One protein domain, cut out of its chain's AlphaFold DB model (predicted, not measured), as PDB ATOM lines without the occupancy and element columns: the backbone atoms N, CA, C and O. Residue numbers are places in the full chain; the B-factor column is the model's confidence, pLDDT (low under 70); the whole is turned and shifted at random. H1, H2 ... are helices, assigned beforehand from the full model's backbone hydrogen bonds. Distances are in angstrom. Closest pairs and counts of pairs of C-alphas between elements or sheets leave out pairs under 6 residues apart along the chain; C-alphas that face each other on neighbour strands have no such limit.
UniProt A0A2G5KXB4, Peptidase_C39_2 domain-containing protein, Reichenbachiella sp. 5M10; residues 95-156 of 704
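AT A GLANCE: This is residues 95 to 156 of the 704 residues of the protein "Peptidase_C39_2 domain-containing protein" of Reichenbachiella sp. 5M10 (UniProt A0A2G5KXB4). A long helix, H1, and a shorter one, H2, form a narrow V that closes where H1 ends and H2 begins; a third helix, H3, covers the gap between them from one side, starting beside the first half of H1. The three helix centres make a triangle. The printed part has 62 residues with three named helices, in the order H1, H2, H3, and no named strand; its class is all helix. It is compact, with a radius of gyration of the C-alphas of 11.7 A, and elongated, spanning 37 by 22 by 15 A.

IN THESE COORDINATES: H1 covers residues 95 to 117, 32.1 A long, from C-alpha 95 at (236.593, 170.721, 277.007). H2, residues 124 to 137, measures 20.0 A. H3, residues 145 to 155, measures 14.7 A and ends at C-alpha 155, (260.194, 166.258, 280.530).

HOW THE PARTS SIT: H1, by its residues 114 to 117 alone, only just touches residues 124 to 125 of H2, with 3 pairs of C-alphas within 8 A; the closest C-alphas, of Leu 114 and Lys 125, are 6.7 A apart. The two form a helical hairpin, with a shallow tilt of 26 degrees, opposite ways. H1 touches H3 with residues 98 to 106 alone, closest at the C-alphas of Ala 102 and Arg 145, 5.6 A. These helices run the same way at a shallow tilt of 19 degrees. H2 and H3 are close but not clearly touching: their closest C-alphas, of Met 135 and Phe 147, are 7.1 A apart. They run opposite ways at a steep tilt of 39 degrees. In H1, H2 and H3 every O i to N i+4 pair is within hydrogen-bond range.

THE WHOLE: The two C-alphas farthest apart, of Gln 95 and Ala 120, are separated by 36.9 A. The printed part has no cut, and both links, H1 to H2 and H2 to H3, are short. Mean pLDDT of the printed part is 71.0; 30 residues are under 70, among them residues 96 to 102, 115 to 124 and 151 to 156.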
ATOM      1  N   GLN A  95     235.498 170.249 276.152       71.56
ATOM      2  CA  GLN A  95     236.593 170.721 277.007       71.56
ATOM      3  C   GLN A  95     236.754 169.865 278.272       71.56
ATOM      4  O   GLN A  95     237.880 169.597 278.688       71.56
ATOM      5  N   ALA A  96     235.656 169.379 278.860       67.75
ATOM      6  CA  ALA A  96     235.691 168.477 280.010       67.75
ATOM      7  C   ALA A  96     236.310 167.111 279.664       67.75
ATOM      8  O   ALA A  96     237.136 166.597 280.418       67.75
ATOM      9  N   VAL A  97     235.970 166.542 278.501       67.00
ATOM     10  CA  VAL A  97     236.567 165.284 278.018       67.00
ATOM     11  C   VAL A  97     238.057 165.454 277.705       67.00
ATOM     12  O   VAL A  97     238.860 164.593 278.066       67.00
ATOM     13  N   GLU A  98     238.447 166.567 277.076       67.44
ATOM     14  CA  GLU A  98     239.857 166.877 276.801       67.44
ATOM     15  C   GLU A  98     240.665 167.068 278.094       67.44
ATOM     16  O   GLU A  98     241.754 166.500 278.209       67.44
ATOM     17  N   ARG A  99     240.113 167.772 279.094       68.81
ATOM     18  CA  ARG A  99     240.725 167.909 280.428       68.81
ATOM     19  C   ARG A  99     240.891 166.559 281.122       68.81
ATOM     20  O   ARG A  99     241.996 166.214 281.528       68.81
ATOM     21  N   ALA A 100     239.847 165.731 281.163       62.97
ATOM     22  CA  ALA A 100     239.926 164.402 281.777       62.97
ATOM     23  C   ALA A 100     240.977 163.496 281.099       62.97
ATOM     24  O   ALA A 100     241.670 162.715 281.761       62.97
ATOM     25  N   GLY A 101     241.122 163.601 279.772       68.75
ATOM     26  CA  GLY A 101     242.156 162.898 279.014       68.75
ATOM     27  C   GLY A 101     243.573 163.371 279.357       68.75
ATOM     28  O   GLY A 101     244.457 162.545 279.606       68.75
ATOM     29  N   ALA A 102     243.782 164.687 279.403       68.31
ATOM     30  CA  ALA A 102     245.064 165.299 279.729       68.31
ATOM     31  C   ALA A 102     245.474 165.065 281.196       68.31
ATOM     32  O   ALA A 102     246.623 164.696 281.441       68.31
ATOM     33  N   ASP A 103     244.547 165.127 282.154       70.00
ATOM     34  CA  ASP A 103     244.790 164.784 283.564       70.00
ATOM     35  C   ASP A 103     245.235 163.335 283.758       70.00
ATOM     36  O   ASP A 103     246.185 163.035 284.497       70.00
ATOM     37  N   LYS A 104     244.567 162.405 283.067       69.56
ATOM     38  CA  LYS A 104     244.915 160.982 283.116       69.56
ATOM     39  C   LYS A 104     246.309 160.736 282.541       69.56
ATOM     40  O   LYS A 104     247.062 159.923 283.088       69.56
ATOM     41  N   HIS A 105     246.660 161.433 281.461       69.50
ATOM     42  CA  HIS A 105     247.976 161.336 280.832       69.50
ATOM     43  C   HIS A 105     249.076 161.950 281.705       69.50
ATOM     44  O   HIS A 105     250.074 161.285 281.971       69.50
ATOM     45  N   TYR A 106     248.850 163.142 282.258       74.69
ATOM     46  CA  TYR A 106     249.736 163.785 283.229       74.69
ATOM     47  C   TYR A 106     249.982 162.901 284.460       74.69
ATOM     48  O   TYR A 106     251.129 162.648 284.833       74.69
ATOM     49  N   SER A 107     248.920 162.346 285.049       75.88
ATOM     50  CA  SER A 107     249.008 161.441 286.200       75.88
ATOM     51  C   SER A 107     249.820 160.185 285.890       75.88
ATOM     52  O   SER A 107     250.564 159.690 286.741       75.88
ATOM     53  N   LYS A 108     249.688 159.654 284.667       73.94
ATOM     54  CA  LYS A 108     250.488 158.525 284.194       73.94
ATOM     55  C   LYS A 108     251.953 158.926 284.028       73.94
ATOM     56  O   LYS A 108     252.806 158.216 284.547       73.94
ATOM     57  N   LEU A 109     252.236 160.066 283.395       65.56
ATOM     58  CA  LEU A 109     253.596 160.560 283.173       65.56
ATOM     59  C   LEU A 109     254.324 160.830 284.495       65.56
ATOM     60  O   LEU A 109     255.414 160.319 284.726       65.56
ATOM     61  N   LYS A 110     253.680 161.556 285.414       77.25
ATOM     62  CA  LYS A 110     254.201 161.848 286.755       77.25
ATOM     63  C   LYS A 110     254.476 160.566 287.536       77.25
ATOM     64  O   LYS A 110     255.524 160.447 288.167       77.25
ATOM     65  N   ARG A 111     253.568 159.586 287.472       77.31
ATOM     66  CA  ARG A 111     253.753 158.276 288.109       77.31
ATOM     67  C   ARG A 111     254.906 157.509 287.478       77.31
ATOM     68  O   ARG A 111     255.777 157.062 288.209       77.31
ATOM     69  N   ASP A 112     254.931 157.356 286.159       69.38
ATOM     70  CA  ASP A 112     255.980 156.609 285.466       69.38
ATOM     71  C   ASP A 112     257.357 157.234 285.721       69.38
ATOM     72  O   ASP A 112     258.288 156.520 286.084       69.38
ATOM     73  N   THR A 113     257.470 158.559 285.652       67.31
ATOM     74  CA  THR A 113     258.734 159.276 285.840       67.31
ATOM     75  C   THR A 113     259.183 159.287 287.306       67.31
ATOM     76  O   THR A 113     260.300 158.863 287.612       67.31
ATOM     77  N   LEU A 114     258.325 159.682 288.256       70.88
ATOM     78  CA  LEU A 114     258.707 159.749 289.675       70.88
ATOM     79  C   LEU A 114     258.822 158.368 290.328       70.88
ATOM     80  O   LEU A 114     259.687 158.175 291.180       70.88
ATOM     81  N   PHE A 115     257.988 157.396 289.954       68.06
ATOM     82  CA  PHE A 115     258.024 156.066 290.567       68.06
ATOM     83  C   PHE A 115     259.180 155.219 290.028       68.06
ATOM     84  O   PHE A 115     259.842 154.537 290.810       68.06
ATOM     85  N   LYS A 116     259.468 155.284 288.718       65.62
ATOM     86  CA  LYS A 116     260.591 154.529 288.133       65.62
ATOM     87  C   LYS A 116     261.939 155.181 288.425       65.62
ATOM     88  O   LYS A 116     262.889 154.461 288.724       65.62
ATOM     89  N   HIS A 117     262.028 156.514 288.399       62.16
ATOM     90  CA  HIS A 117     263.315 157.220 288.463       62.16
ATOM     91  C   HIS A 117     263.527 158.046 289.739       62.16
ATOM     92  O   HIS A 117     264.667 158.351 290.083       62.16
ATOM     93  N   GLY A 118     262.482 158.350 290.515       57.06
ATOM     94  CA  GLY A 118     262.598 159.203 291.705       57.06
ATOM     95  C   GLY A 118     263.462 158.622 292.829       57.06
ATOM     96  O   GLY A 118     264.058 159.381 293.587       57.06
ATOM     97  N   LYS A 119     263.609 157.289 292.917       61.62
ATOM     98  CA  LYS A 119     264.571 156.660 293.848       61.62
ATOM     99  C   LYS A 119     266.028 156.867 293.432       61.62
ATOM    100  O   LYS A 119     266.886 156.957 294.301       61.62
ATOM    101  N   ALA A 120     266.304 156.907 292.130       51.50
ATOM    102  CA  ALA A 120     267.646 157.142 291.602       51.50
ATOM    103  C   ALA A 120     268.000 158.641 291.582       51.50
ATOM    104  O   ALA A 120     269.173 158.995 291.658       51.50
ATOM    105  N   HIS A 121     266.988 159.516 291.542       58.22
ATOM    106  CA  HIS A 121     267.154 160.965 291.430       58.22
ATOM    107  C   HIS A 121     266.283 161.699 292.464       58.22
ATOM    108  O   HIS A 121     265.170 162.123 292.147       58.22
ATOM    109  N   PRO A 122     266.773 161.881 293.704       64.12
ATOM    110  CA  PRO A 122     265.977 162.451 294.797       64.12
ATOM    111  C   PRO A 122     265.483 163.886 294.528       64.12
ATOM    112  O   PRO A 122     264.437 164.276 295.045       64.12
ATOM    113  N   ASN A 123     266.168 164.643 293.662       66.56
ATOM    114  CA  ASN A 123     265.791 166.013 293.287       66.56
ATOM    115  C   ASN A 123     264.691 166.080 292.213       66.56
ATOM    116  O   ASN A 123     264.100 167.136 292.009       66.56
ATOM    117  N   LEU A 124     264.366 164.960 291.557       67.75
ATOM    118  CA  LEU A 124     263.369 164.910 290.481       67.75
ATOM    119  C   LEU A 124     261.974 165.316 290.973       67.75
ATOM    120  O   LEU A 124     261.204 165.944 290.254       67.75
ATOM    121  N   LYS A 125     261.667 165.005 292.238       73.19
ATOM    122  CA  LYS A 125     260.416 165.418 292.881       73.19
ATOM    123  C   LYS A 125     260.333 166.935 293.067       73.19
ATOM    124  O   LYS A 125     259.233 167.472 293.011       73.19
ATOM    125  N   GLN A 126     261.462 167.601 293.311       73.62
ATOM    126  CA  GLN A 126     261.506 169.054 293.462       73.62
ATOM    127  C   GLN A 126     261.408 169.740 292.096       73.62
ATOM    128  O   GLN A 126     260.561 170.606 291.939       73.62
ATOM    129  N   ALA A 127     262.130 169.252 291.083       68.94
ATOM    130  CA  ALA A 127     262.034 169.771 289.715       68.94
ATOM    131  C   ALA A 127     260.602 169.705 289.143       68.94
ATOM    132  O   ALA A 127     260.140 170.655 288.524       68.94
ATOM    133  N   PHE A 128     259.859 168.622 289.413       76.50
ATOM    134  CA  PHE A 128     258.438 168.531 289.042       76.50
ATOM    135  C   PHE A 128     257.572 169.599 289.728       76.50
ATOM    136  O   PHE A 128     256.644 170.117 289.115       76.50
ATOM    137  N   ARG A 129     257.861 169.927 290.993       77.31
ATOM    138  CA  ARG A 129     257.128 170.961 291.740       77.31
ATOM    139  C   ARG A 129     257.455 172.362 291.239       77.31
ATOM    140  O   ARG A 129     256.552 173.185 291.152       77.31
ATOM    141  N   ASP A 130     258.719 172.611 290.916       76.00
ATOM    142  CA  ASP A 130     259.169 173.907 290.413       76.00
ATOM    143  C   ASP A 130     258.561 174.175 289.025       76.00
ATOM    144  O   ASP A 130     258.007 175.249 288.803       76.00
ATOM    145  N   PHE A 131     258.528 173.163 288.150       81.81
ATOM    146  CA  PHE A 131     257.826 173.234 286.864       81.81
ATOM    147  C   PHE A 131     256.315 173.462 287.026       81.81
ATOM    148  O   PHE A 131     255.738 174.311 286.352       81.81
ATOM    149  N   GLU A 132     255.658 172.728 287.935       82.19
ATOM    150  CA  GLU A 132     254.231 172.926 288.231       82.19
ATOM    151  C   GLU A 132     253.945 174.373 288.669       82.19
ATOM    152  O   GLU A 132     252.967 174.969 288.217       82.19
ATOM    153  N   ALA A 133     254.816 174.958 289.496       78.06
ATOM    154  CA  ALA A 133     254.697 176.341 289.949       78.06
ATOM    155  C   ALA A 133     254.955 177.368 288.829       78.06
ATOM    156  O   ALA A 133     254.269 178.392 288.763       78.06
ATOM    157  N   GLU A 134     255.913 177.101 287.939       78.56
ATOM    158  CA  GLU A 134     256.204 177.944 286.774       78.56
ATOM    159  C   GLU A 134     255.029 177.960 285.791       78.56
ATOM    160  O   GLU A 134     254.548 179.029 285.412       78.56
ATOM    161  N   MET A 135     254.505 176.784 285.441       83.69
ATOM    162  CA  MET A 135     253.364 176.653 284.534       83.69
ATOM    163  C   MET A 135     252.105 177.301 285.103       83.69
ATOM    164  O   MET A 135     251.408 178.018 284.385       83.69
ATOM    165  N   TRP A 136     251.860 177.131 286.404       82.25
ATOM    166  CA  TRP A 136     250.779 177.828 287.094       82.25
ATOM    167  C   TRP A 136     250.924 179.352 286.988       82.25
ATOM    168  O   TRP A 136     249.967 180.054 286.667       82.25
ATOM    169  N   SER A 137     252.137 179.874 287.194       79.94
ATOM    170  CA  SER A 137     252.427 181.313 287.094       79.94
ATOM    171  C   SER A 137     252.281 181.850 285.665       79.94
ATOM    172  O   SER A 137     251.931 183.013 285.476       79.94
ATOM    173  N   ALA A 138     252.502 180.999 284.661       79.00
ATOM    174  CA  ALA A 138     252.287 181.293 283.246       79.00
ATOM    175  C   ALA A 138     250.824 181.101 282.785       79.00
ATOM    176  O   ALA A 138     250.524 181.300 281.608       79.00
ATOM    177  N   GLY A 139     249.906 180.748 283.694       86.44
ATOM    178  CA  GLY A 139     248.476 180.600 283.409       86.44
ATOM    179  C   GLY A 139     248.073 179.245 282.821       86.44
ATOM    180  O   GLY A 139     246.951 179.107 282.332       86.44
ATOM    181  N   TYR A 140     248.952 178.242 282.856       82.19
ATOM    182  CA  TYR A 140     248.615 176.876 282.462       82.19
ATOM    183  C   TYR A 140     247.997 176.123 283.642       82.19
ATOM    184  O   TYR A 140     248.650 175.866 284.653       82.19
ATOM    185  N   GLU A 141     246.739 175.714 283.496       81.06
ATOM    186  CA  GLU A 141     246.082 174.830 284.460       81.06
ATOM    187  C   GLU A 141     246.582 173.387 284.294       81.06
ATOM    188  O   GLU A 141     246.611 172.847 283.179       81.06
ATOM    189  N   VAL A 142     246.933 172.745 285.414       74.56
ATOM    190  CA  VAL A 142     247.236 171.305 285.473       74.56
ATOM    191  C   VAL A 142     246.043 170.532 284.909       74.56
ATOM    192  O   VAL A 142     244.901 170.839 285.234       74.56
ATOM    193  N   GLY A 143     246.308 169.560 284.033       65.38
ATOM    194  CA  GLY A 143     245.247 168.776 283.396       65.38
ATOM    195  C   GLY A 143     244.736 169.333 282.076       65.38
ATOM    196  O   GLY A 143     243.863 168.738 281.455       65.38
ATOM    197  N   THR A 144     245.282 170.449 281.592       77.38
ATOM    198  CA  THR A 144     244.994 170.938 280.237       77.38
ATOM    199  C   THR A 144     245.964 170.361 279.210       77.38
ATOM    200  O   THR A 144     247.090 169.976 279.537       77.38
ATOM    201  N   ARG A 145     245.561 170.334 277.930       73.56
ATOM    202  CA  ARG A 145     246.460 169.901 276.848       73.56
ATOM    203  C   ARG A 145     247.700 170.795 276.746       73.56
ATOM    204  O   ARG A 145     248.785 170.257 276.591       73.56
ATOM    205  N   GLY A 146     247.556 172.109 276.942       74.56
ATOM    206  CA  GLY A 146     248.689 173.044 276.957       74.56
ATOM    207  C   GLY A 146     249.701 172.753 278.070       74.56
ATOM    208  O   GLY A 146     250.901 172.774 277.819       74.56
ATOM    209  N   PHE A 147     249.231 172.397 279.271       77.69
ATOM    210  CA  PHE A 147     250.109 171.969 280.366       77.69
ATOM    211  C   PHE A 147     250.824 170.653 280.040       77.69
ATOM    212  O   PHE A 147     252.016 170.510 280.295       77.69
ATOM    213  N   VAL A 148     250.103 169.687 279.460       70.31
ATOM    214  CA  VAL A 148     250.683 168.409 279.031       70.31
ATOM    215  C   VAL A 148     251.720 168.619 277.933       70.31
ATOM    216  O   VAL A 148     252.799 168.064 278.050       70.31
ATOM    217  N   ASP A 149     251.453 169.442 276.922       73.19
ATOM    218  CA  ASP A 149     252.407 169.722 275.844       73.19
ATOM    219  C   ASP A 149     253.676 170.408 276.375       73.19
ATOM    220  O   ASP A 149     254.779 170.040 275.978       73.19
ATOM    221  N   ALA A 150     253.545 171.350 277.318       73.19
ATOM    222  CA  ALA A 150     254.686 171.983 277.981       73.19
ATOM    223  C   ALA A 150     255.476 170.985 278.843       73.19
ATOM    224  O   ALA A 150     256.704 170.976 278.822       73.19
ATOM    225  N   LEU A 151     254.780 170.100 279.563       69.62
ATOM    226  CA  LEU A 151     255.403 169.040 280.352       69.62
ATOM    227  C   LEU A 151     256.086 168.002 279.461       69.62
ATOM    228  O   LEU A 151     257.128 167.482 279.830       69.62
ATOM    229  N   GLU A 152     255.509 167.664 278.311       67.31
ATOM    230  CA  GLU A 152     256.127 166.772 277.335       67.31
ATOM    231  C   GLU A 152     257.329 167.456 276.673       67.31
ATOM    232  O   GLU A 152     258.360 166.820 276.519       67.31
ATOM    233  N   ALA A 153     257.273 168.753 276.373       68.00
ATOM    234  CA  ALA A 153     258.417 169.493 275.840       68.00
ATOM    235  C   ALA A 153     259.578 169.596 276.845       68.00
ATOM    236  O   ALA A 153     260.737 169.430 276.465       68.00
ATOM    237  N   GLU A 154     259.261 169.830 278.120       64.81
ATOM    238  CA  GLU A 154     260.247 169.896 279.193       64.81
ATOM    239  C   GLU A 154     260.714 168.471 279.544       64.81
ATOM    240  O   GLU A 154     261.858 168.102 279.324       64.81
ATOM    241  N   PHE A 155     259.832 167.577 279.991       57.81
ATOM    242  CA  PHE A 155     260.194 166.258 280.530       57.81
ATOM    243  C   PHE A 155     260.252 165.106 279.520       57.81
ATOM    244  O   PHE A 155     261.028 164.176 279.743       57.81
ATOM    245  N   ILE A 156     259.517 165.139 278.404       48.06
ATOM    246  CA  ILE A 156     259.719 164.214 277.266       48.06
ATOM    247  C   ILE A 156     260.669 164.898 276.265       48.06
ATOM    248  O   ILE A 156     260.360 165.168 275.107       48.06
TER     249      ILE A 156